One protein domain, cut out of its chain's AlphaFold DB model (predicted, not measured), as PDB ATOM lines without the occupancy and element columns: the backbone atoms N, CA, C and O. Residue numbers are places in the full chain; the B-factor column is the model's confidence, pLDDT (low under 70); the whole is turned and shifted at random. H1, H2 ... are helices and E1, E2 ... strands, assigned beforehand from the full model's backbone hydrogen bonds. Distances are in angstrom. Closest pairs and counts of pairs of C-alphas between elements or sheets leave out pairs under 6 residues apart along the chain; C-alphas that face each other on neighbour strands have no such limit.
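Overview. This is residues 2 to 21 and 50 to 93 of the 93 residues of an uncharacterized protein of Thermodesulfovibrio aggregans (UniProt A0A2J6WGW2). A small three-stranded sheet has one long helix, H3, packed slantwise over one face, and a second, H2, lies beside H3 as the other half of a helical hairpin. Residues 68 to 73, at the turn of that hairpin, stick out, while short H1 only grazes the sheet. The 64 printed residues run E1, E2, H1, H2, H3, E3, and the antiparallel sheet has the order E2, E1, E3. The class is mixed, helices and strands; the whole is compact, with a radius of gyration of the C-alphas of 11.3 A and spans of 30, 23 and 18 A.

Arrangement. E1, residues 2 to 6, and E2, residues 12 to 15, form an antiparallel hairpin, with N 4 and O 13 at 2.8 A. H1, residues 17 to 21, only grazes the sheet. H2, residues 52 to 66, touches H3, residues 72 to 85, at a shallow tilt of 22 degrees, opposite ways; their closest C-alphas, Ser 59 and Lys 82, are 5.6 A apart. H3 makes two layers with the sheet, a helix on one face, at a height over the sheet of 9.1 A. It lies over E2, slantwise to the strands. E3, residues 90 to 92, is antiparallel to E1, with N 91 and O 5 at 2.8 A. In H1, H2 and H3 every O i to N i+4 pair is within hydrogen-bond range.

Along the chain. E1 begins at C-alpha 2 (11.174, -17.131, -55.284) and is 13.6 A long; E2 is 10.1 A. H2 is 21.2 A and H3 19.9 A long. E3 ends at C-alpha 92 (13.419, -21.956, -50.545).

Size, cuts and confidence. The C-alphas of Leu 7 and Asp 70 are farthest apart, 30.7 A. Residues 22 to 49 are not printed, and C-alphas 21 and 50 are 17.8 A apart. Of the links printed whole, none is long. No printed residue is under 70 in pLDDT.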
ATOM      1  N   LEU A   2      10.616 -16.379 -56.403       92.75
ATOM      2  CA  LEU A   2      11.174 -17.131 -55.284       92.75
ATOM      3  C   LEU A   2      10.021 -17.632 -54.419       92.75
ATOM      4  O   LEU A   2       9.040 -16.905 -54.236       92.75
ATOM      5  N   VAL A   3      10.135 -18.854 -53.913       95.31
ATOM      6  CA  VAL A   3       9.116 -19.500 -53.088       95.31
ATOM      7  C   VAL A   3       9.732 -19.916 -51.767       95.31
ATOM      8  O   VAL A   3      10.697 -20.668 -51.744       95.31
ATOM      9  N   TYR A   4       9.134 -19.468 -50.670       95.81
ATOM     10  CA  TYR A   4       9.360 -19.997 -49.333       95.81
ATOM     11  C   TYR A   4       8.221 -20.950 -49.003       95.81
ATOM     12  O   TYR A   4       7.054 -20.608 -49.186       95.81
ATOM     13  N   TYR A   5       8.544 -22.136 -48.505       96.50
ATOM     14  CA  TYR A   5       7.556 -23.147 -48.147       96.50
ATOM     15  C   TYR A   5       7.902 -23.801 -46.816       96.50
ATOM     16  O   TYR A   5       9.042 -24.200 -46.593       96.50
ATOM     17  N   SER A   6       6.911 -23.942 -45.937       96.06
ATOM     18  CA  SER A   6       7.061 -24.685 -44.690       96.06
ATOM     19  C   SER A   6       6.620 -26.126 -44.865       96.06
ATOM     20  O   SER A   6       5.475 -26.407 -45.225       96.06
ATOM     21  N   LEU A   7       7.496 -27.060 -44.500       92.81
ATOM     22  CA  LEU A   7       7.137 -28.473 -44.434       92.81
ATOM     23  C   LEU A   7       6.233 -28.798 -43.232       92.81
ATOM     24  O   LEU A   7       5.505 -29.790 -43.282       92.81
ATOM     25  N   GLY A   8       6.263 -27.984 -42.171       93.38
ATOM     26  CA  GLY A   8       5.507 -28.237 -40.943       93.38
ATOM     27  C   GLY A   8       4.041 -27.811 -41.013       93.38
ATOM     28  O   GLY A   8       3.174 -28.590 -40.622       93.38
ATOM     29  N   ASN A   9       3.742 -26.622 -41.554       94.62
ATOM     30  CA  ASN A   9       2.361 -26.116 -41.653       94.62
ATOM     31  C   ASN A   9       1.817 -26.003 -43.088       94.62
ATOM     32  O   ASN A   9       0.635 -25.717 -43.260       94.62
ATOM     33  N   ARG A  10       2.638 -26.297 -44.109       94.00
ATOM     34  CA  ARG A  10       2.277 -26.269 -45.541       94.00
ATOM     35  C   ARG A  10       1.889 -24.891 -46.081       94.00
ATOM     36  O   ARG A  10       1.326 -24.805 -47.172       94.00
ATOM     37  N   ASN A  11       2.213 -23.824 -45.357       96.62
ATOM     38  CA  ASN A  11       2.093 -22.471 -45.877       96.62
ATOM     39  C   ASN A  11       3.217 -22.191 -46.872       96.62
ATOM     40  O   ASN A  11       4.330 -22.714 -46.753       96.62
ATOM     41  N   TYR A  12       2.918 -21.334 -47.840       95.88
ATOM     42  CA  TYR A  12       3.882 -20.854 -48.815       95.88
ATOM     43  C   TYR A  12       3.766 -19.345 -48.985       95.88
ATOM     44  O   TYR A  12       2.684 -18.769 -48.886       95.88
ATOM     45  N   TRP A  13       4.896 -18.729 -49.296       96.62
ATOM     46  CA  TRP A  13       5.004 -17.336 -49.686       96.62
ATOM     47  C   TRP A  13       5.787 -17.283 -50.990       96.62
ATOM     48  O   TRP A  13       6.889 -17.822 -51.080       96.62
ATOM     49  N   PHE A  14       5.194 -16.695 -52.025       94.88
ATOM     50  CA  PHE A  14       5.791 -16.621 -53.351       94.88
ATOM     51  C   PHE A  14       5.801 -15.174 -53.813       94.88
ATOM     52  O   PHE A  14       4.786 -14.484 -53.750       94.88
ATOM     53  N   ALA A  15       6.948 -14.720 -54.304       93.62
ATOM     54  CA  ALA A  15       7.110 -13.333 -54.704       93.62
ATOM     55  C   ALA A  15       7.999 -13.196 -55.952       93.62
ATOM     56  O   ALA A  15       8.902 -14.013 -56.198       93.62
ATOM     57  N   PRO A  16       7.764 -12.162 -56.782       95.06
ATOM     58  CA  PRO A  16       8.731 -11.751 -57.791       95.06
ATOM     59  C   PRO A  16      10.022 -11.260 -57.113       95.06
ATOM     60  O   PRO A  16      10.005 -10.828 -55.959       95.06
ATOM     61  N   ILE A  17      11.154 -11.345 -57.819       91.25
ATOM     62  CA  ILE A  17      12.483 -11.074 -57.234       91.25
ATOM     63  C   ILE A  17      12.566  -9.635 -56.714       91.25
ATOM     64  O   ILE A  17      13.131  -9.388 -55.657       91.25
ATOM     65  N   GLU A  18      11.939  -8.695 -57.412       92.94
ATOM     66  CA  GLU A  18      11.875  -7.280 -57.053       92.94
ATOM     67  C   GLU A  18      11.221  -7.078 -55.679       92.94
ATOM     68  O   GLU A  18      11.709  -6.305 -54.856       92.94
ATOM     69  N   LYS A  19      10.146  -7.825 -55.401       92.81
ATOM     70  CA  LYS A  19       9.457  -7.790 -54.107       92.81
ATOM     71  C   LYS A  19      10.305  -8.446 -53.015       92.81
ATOM     72  O   LYS A  19      10.417  -7.886 -51.931       92.81
ATOM     73  N   VAL A  20      10.976  -9.561 -53.316       91.69
ATOM     74  CA  VAL A  20      11.932 -10.195 -52.386       91.69
ATOM     75  C   VAL A  20      13.053  -9.233 -52.001       91.69
ATOM     76  O   VAL A  20      13.401  -9.155 -50.827       91.69
ATOM     77  N   ILE A  21      13.599  -8.481 -52.961       90.56
ATOM     78  CA  ILE A  21      14.636  -7.476 -52.699       90.56
ATOM     79  C   ILE A  21      14.088  -6.376 -51.786       90.56
ATOM     80  O   ILE A  21      14.715  -6.097 -50.769       90.56
ATOM     81  N   LEU A  50      16.505 -24.063 -45.169       94.31
ATOM     82  CA  LEU A  50      16.956 -23.023 -44.255       94.31
ATOM     83  C   LEU A  50      17.327 -23.613 -42.891       94.31
ATOM     84  O   LEU A  50      16.747 -24.597 -42.429       94.31
ATOM     85  N   ASN A  51      18.319 -23.009 -42.243       93.75
ATOM     86  CA  ASN A  51      18.677 -23.339 -40.870       93.75
ATOM     87  C   ASN A  51      17.556 -22.908 -39.912       93.75
ATOM     88  O   ASN A  51      17.038 -21.800 -40.017       93.75
ATOM     89  N   ASP A  52      17.198 -23.773 -38.964       92.25
ATOM     90  CA  ASP A  52      16.102 -23.521 -38.024       92.25
ATOM     91  C   ASP A  52      16.372 -22.296 -37.120       92.25
ATOM     92  O   ASP A  52      15.455 -21.536 -36.811       92.25
ATOM     93  N   GLU A  53      17.631 -22.051 -36.741       91.56
ATOM     94  CA  GLU A  53      18.033 -20.851 -35.995       91.56
ATOM     95  C   GLU A  53      17.906 -19.588 -36.855       91.56
ATOM     96  O   GLU A  53      17.420 -18.561 -36.380       91.56
ATOM     97  N   TYR A  54      18.284 -19.674 -38.134       91.31
ATOM     98  CA  TYR A  54      18.128 -18.571 -39.081       91.31
ATOM     99  C   TYR A  54      16.648 -18.245 -39.320       91.31
ATOM    100  O   TYR A  54      16.264 -17.080 -39.268       91.31
ATOM    101  N   VAL A  55      15.805 -19.265 -39.516       92.81
ATOM    102  CA  VAL A  55      14.344 -19.122 -39.661       92.81
ATOM    103  C   VAL A  55      13.746 -18.422 -38.447       92.81
ATOM    104  O   VAL A  55      12.953 -17.494 -38.605       92.81
ATOM    105  N   LYS A  56      14.155 -18.827 -37.240       92.12
ATOM    106  CA  LYS A  56      13.691 -18.200 -36.004       92.12
ATOM    107  C   LYS A  56      14.100 -16.728 -35.927       92.12
ATOM    108  O   LYS A  56      13.236 -15.880 -35.748       92.12
ATOM    109  N   LYS A  57      15.384 -16.416 -36.140       91.12
ATOM    110  CA  LYS A  57      15.878 -15.027 -36.134       91.12
ATOM    111  C   LYS A  57      15.171 -14.163 -37.174       91.12
ATOM    112  O   LYS A  57      14.844 -13.017 -36.896       91.12
ATOM    113  N   LEU A  58      14.909 -14.708 -38.361       91.88
ATOM    114  CA  LEU A  58      14.174 -13.999 -39.404       91.88
ATOM    115  C   LEU A  58      12.731 -13.698 -38.977       91.88
ATOM    116  O   LEU A  58      12.257 -12.590 -39.202       91.88
ATOM    117  N   SER A  59      12.056 -14.652 -38.330       93.50
ATOM    118  CA  SER A  59      10.714 -14.453 -37.772       93.50
ATOM    119  C   SER A  59      10.694 -13.361 -36.698       93.50
ATOM    120  O   SER A  59       9.814 -12.503 -36.728       93.50
ATOM    121  N   ASP A  60      11.679 -13.362 -35.796       91.88
ATOM    122  CA  ASP A  60      11.816 -12.351 -34.742       91.88
ATOM    123  C   ASP A  60      12.045 -10.948 -35.351       91.88
ATOM    124  O   ASP A  60      11.414  -9.974 -34.947       91.88
ATOM    125  N   ILE A  61      12.878 -10.843 -36.396       92.19
ATOM    126  CA  ILE A  61      13.111  -9.576 -37.117       92.19
ATOM    127  C   ILE A  61      11.837  -9.069 -37.793       92.19
ATOM    128  O   ILE A  61      11.583  -7.867 -37.779       92.19
ATOM    129  N   ILE A  62      11.049  -9.956 -38.407       93.94
ATOM    130  CA  ILE A  62       9.782  -9.560 -39.032       93.94
ATOM    131  C   ILE A  62       8.845  -8.958 -37.983       93.94
ATOM    132  O   ILE A  62       8.230  -7.931 -38.249       93.94
ATOM    133  N   GLU A  63       8.760  -9.562 -36.798       91.94
ATOM    134  CA  GLU A  63       7.918  -9.063 -35.711       91.94
ATOM    135  C   GLU A  63       8.333  -7.665 -35.242       91.94
ATOM    136  O   GLU A  63       7.474  -6.797 -35.131       91.94
ATOM    137  N   GLU A  64       9.633  -7.405 -35.079       91.00
ATOM    138  CA  GLU A  64      10.120  -6.053 -34.765       91.00
ATOM    139  C   GLU A  64       9.801  -5.040 -35.870       91.00
ATOM    140  O   GLU A  64       9.450  -3.896 -35.602       91.00
ATOM    141  N   VAL A  65       9.975  -5.438 -37.129       91.44
ATOM    142  CA  VAL A  65       9.810  -4.545 -38.279       91.44
ATOM    143  C   VAL A  65       8.341  -4.201 -38.526       91.44
ATOM    144  O   VAL A  65       8.052  -3.106 -39.004       91.44
ATOM    145  N   LEU A  66       7.415  -5.103 -38.197       91.31
ATOM    146  CA  LEU A  66       5.977  -4.862 -38.321       91.31
ATOM    147  C   LEU A  66       5.496  -3.685 -37.459       91.31
ATOM    148  O   LEU A  66       4.520  -3.039 -37.828       91.31
ATOM    149  N   GLU A  67       6.179  -3.374 -36.352       87.44
ATOM    150  CA  GLU A  67       5.852  -2.213 -35.509       87.44
ATOM    151  C   GLU A  67       6.209  -0.867 -36.172       87.44
ATOM    152  O   GLU A  67       5.644   0.163 -35.809       87.44
ATOM    153  N   ASP A  68       7.113  -0.877 -37.159       87.94
ATOM    154  CA  ASP A  68       7.710   0.316 -37.776       87.94
ATOM    155  C   ASP A  68       7.167   0.622 -39.196       87.94
ATOM    156  O   ASP A  68       7.657   1.546 -39.858       87.94
ATOM    157  N   ILE A  69       6.208  -0.159 -39.717       89.88
ATOM    158  CA  ILE A  69       5.729  -0.061 -41.109       89.88
ATOM    159  C   ILE A  69       4.242   0.293 -41.189       89.88
ATOM    160  O   ILE A  69       3.390  -0.442 -40.705       89.88
ATOM    161  N   ASP A  70       3.944   1.360 -41.937       87.75
ATOM    162  CA  ASP A  70       2.574   1.810 -42.234       87.75
ATOM    163  C   ASP A  70       2.040   1.336 -43.608       87.75
ATOM    164  O   ASP A  70       0.865   1.521 -43.923       87.75
ATOM    165  N   ASP A  71       2.895   0.770 -44.471       92.25
ATOM    166  CA  ASP A  71       2.518   0.280 -45.808       92.25
ATOM    167  C   ASP A  71       1.780  -1.066 -45.692       92.25
ATOM    168  O   ASP A  71       2.408  -2.106 -45.484       92.25
ATOM    169  N   GLU A  72       0.450  -1.036 -45.832       92.75
ATOM    170  CA  GLU A  72      -0.447  -2.194 -45.678       92.75
ATOM    171  C   GLU A  72      -0.072  -3.367 -46.600       92.75
ATOM    172  O   GLU A  72      -0.081  -4.514 -46.159       92.75
ATOM    173  N   GLU A  73       0.363  -3.101 -47.841       92.56
ATOM    174  CA  GLU A  73       0.796  -4.170 -48.755       92.56
ATOM    175  C   GLU A  73       2.031  -4.886 -48.196       92.56
ATOM    176  O   GLU A  73       2.141  -6.107 -48.250       92.56
ATOM    177  N   ILE A  74       2.978  -4.132 -47.641       93.12
ATOM    178  CA  ILE A  74       4.200  -4.701 -47.070       93.12
ATOM    179  C   ILE A  74       3.914  -5.445 -45.772       93.12
ATOM    180  O   ILE A  74       4.508  -6.497 -45.537       93.12
ATOM    181  N   VAL A  75       3.003  -4.927 -44.952       94.38
ATOM    182  CA  VAL A  75       2.549  -5.587 -43.727       94.38
ATOM    183  C   VAL A  75       1.954  -6.959 -44.049       94.38
ATOM    184  O   VAL A  75       2.375  -7.953 -43.456       94.38
ATOM    185  N   ASP A  76       1.064  -7.045 -45.039       94.50
ATOM    186  CA  ASP A  76       0.460  -8.311 -45.469       94.50
ATOM    187  C   ASP A  76       1.506  -9.322 -45.963       94.50
ATOM    188  O   ASP A  76       1.463 -10.506 -45.611       94.50
ATOM    189  N   GLU A  77       2.487  -8.865 -46.743       95.19
ATOM    190  CA  GLU A  77       3.582  -9.705 -47.246       95.19
ATOM    191  C   GLU A  77       4.474 -10.230 -46.112       95.19
ATOM    192  O   GLU A  77       4.845 -11.407 -46.095       95.19
ATOM    193  N   LEU A  78       4.791  -9.379 -45.134       95.00
ATOM    194  CA  LEU A  78       5.569  -9.755 -43.956       95.00
ATOM    195  C   LEU A  78       4.808 -10.746 -43.068       95.00
ATOM    196  O   LEU A  78       5.401 -11.724 -42.612       95.00
ATOM    197  N   PHE A  79       3.499 -10.561 -42.878       95.31
ATOM    198  CA  PHE A  79       2.655 -11.528 -42.173       95.31
ATOM    199  C   PHE A  79       2.591 -12.873 -42.898       95.31
ATOM    200  O   PHE A  79       2.724 -13.923 -42.266       95.31
ATOM    201  N   ALA A  80       2.415 -12.864 -44.221       95.44
ATOM    202  CA  ALA A  80       2.411 -14.083 -45.021       95.44
ATOM    203  C   ALA A  80       3.747 -14.830 -44.905       95.44
ATOM    204  O   ALA A  80       3.753 -16.039 -44.665       95.44
ATOM    205  N   LEU A  81       4.874 -14.117 -44.998       96.12
ATOM    206  CA  LEU A  81       6.198 -14.697 -44.799       96.12
ATOM    207  C   LEU A  81       6.369 -15.247 -43.375       96.12
ATOM    208  O   LEU A  81       6.782 -16.396 -43.226       96.12
ATOM    209  N   LYS A  82       5.993 -14.496 -42.330       95.62
ATOM    210  CA  LYS A  82       6.056 -14.951 -40.927       95.62
ATOM    211  C   LYS A  82       5.272 -16.250 -40.720       95.62
ATOM    212  O   LYS A  82       5.807 -17.201 -40.157       95.62
ATOM    213  N   ASN A  83       4.064 -16.345 -41.278       96.19
ATOM    214  CA  ASN A  83       3.238 -17.557 -41.226       96.19
ATOM    215  C   ASN A  83       3.913 -18.784 -41.866       96.19
ATOM    216  O   ASN A  83       3.609 -19.921 -41.492       96.19
ATOM    217  N   VAL A  84       4.809 -18.596 -42.841       97.00
ATOM    218  CA  VAL A  84       5.646 -19.682 -43.375       97.00
ATOM    219  C   VAL A  84       6.746 -20.043 -42.378       97.00
ATOM    220  O   VAL A  84       6.946 -21.220 -42.085       97.00
ATOM    221  N   LEU A  85       7.439 -19.053 -41.816       95.62
ATOM    222  CA  LEU A  85       8.543 -19.281 -40.879       95.62
ATOM    223  C   LEU A  85       8.094 -19.993 -39.593       95.62
ATOM    224  O   LEU A  85       8.765 -20.924 -39.146       95.62
ATOM    225  N   GLU A  86       6.927 -19.633 -39.052       94.25
ATOM    226  CA  GLU A  86       6.343 -20.245 -37.848       94.25
ATOM    227  C   GLU A  86       6.034 -21.740 -38.008       94.25
ATOM    228  O   GLU A  86       5.984 -22.482 -37.027       94.25
ATOM    229  N   GLY A  87       5.860 -22.218 -39.243       89.00
ATOM    230  CA  GLY A  87       5.649 -23.638 -39.506       89.00
ATOM    231  C   GLY A  87       6.899 -24.497 -39.318       89.00
ATOM    232  O   GLY A  87       6.779 -25.714 -39.188       89.00
ATOM    233  N   GLY A  88       8.090 -23.889 -39.303       86.88
ATOM    234  CA  GLY A  88       9.369 -24.589 -39.203       86.88
ATOM    235  C   GLY A  88       9.711 -25.426 -40.442       86.88
ATOM    236  O   GLY A  88       8.890 -25.609 -41.346       86.88
ATOM    237  N   SER A  89      10.953 -25.933 -40.489       90.06
ATOM    238  CA  SER A  89      11.481 -26.717 -41.621       90.06
ATOM    239  C   SER A  89      11.191 -26.048 -42.971       90.06
ATOM    240  O   SER A  89      10.473 -26.590 -43.817       90.06
ATOM    241  N   VAL A  90      11.707 -24.828 -43.127       95.56
ATOM    242  CA  VAL A  90      11.446 -23.973 -44.288       95.56
ATOM    243  C   VAL A  90      12.418 -24.303 -45.412       95.56
ATOM    244  O   VAL A  90      13.626 -24.430 -45.195       95.56
ATOM    245  N   VAL A  91      11.881 -24.409 -46.620       94.94
ATOM    246  CA  VAL A  91      12.646 -24.573 -47.852       94.94
ATOM    247  C   VAL A  91      12.432 -23.380 -48.776       94.94
ATOM    248  O   VAL A  91      11.354 -22.782 -48.776       94.94
ATOM    249  N   VAL A  92      13.457 -23.039 -49.558       93.75
ATOM    250  CA  VAL A  92      13.419 -21.956 -50.545       93.75
ATOM    251  C   VAL A  92      13.877 -22.442 -51.923       93.75
ATOM    252  O   VAL A  92      14.819 -23.236 -52.017       93.75
ATOM    253  N   GLY A  93      13.200 -21.983 -52.980       90.94
ATOM    254  CA  GLY A  93      13.444 -22.364 -54.378       90.94
ATOM    255  C   GLY A  93      12.923 -21.351 -55.388       90.94
ATOM    256  O   GLY A  93      12.128 -20.463 -54.995       90.94
TER     257      GLY A  93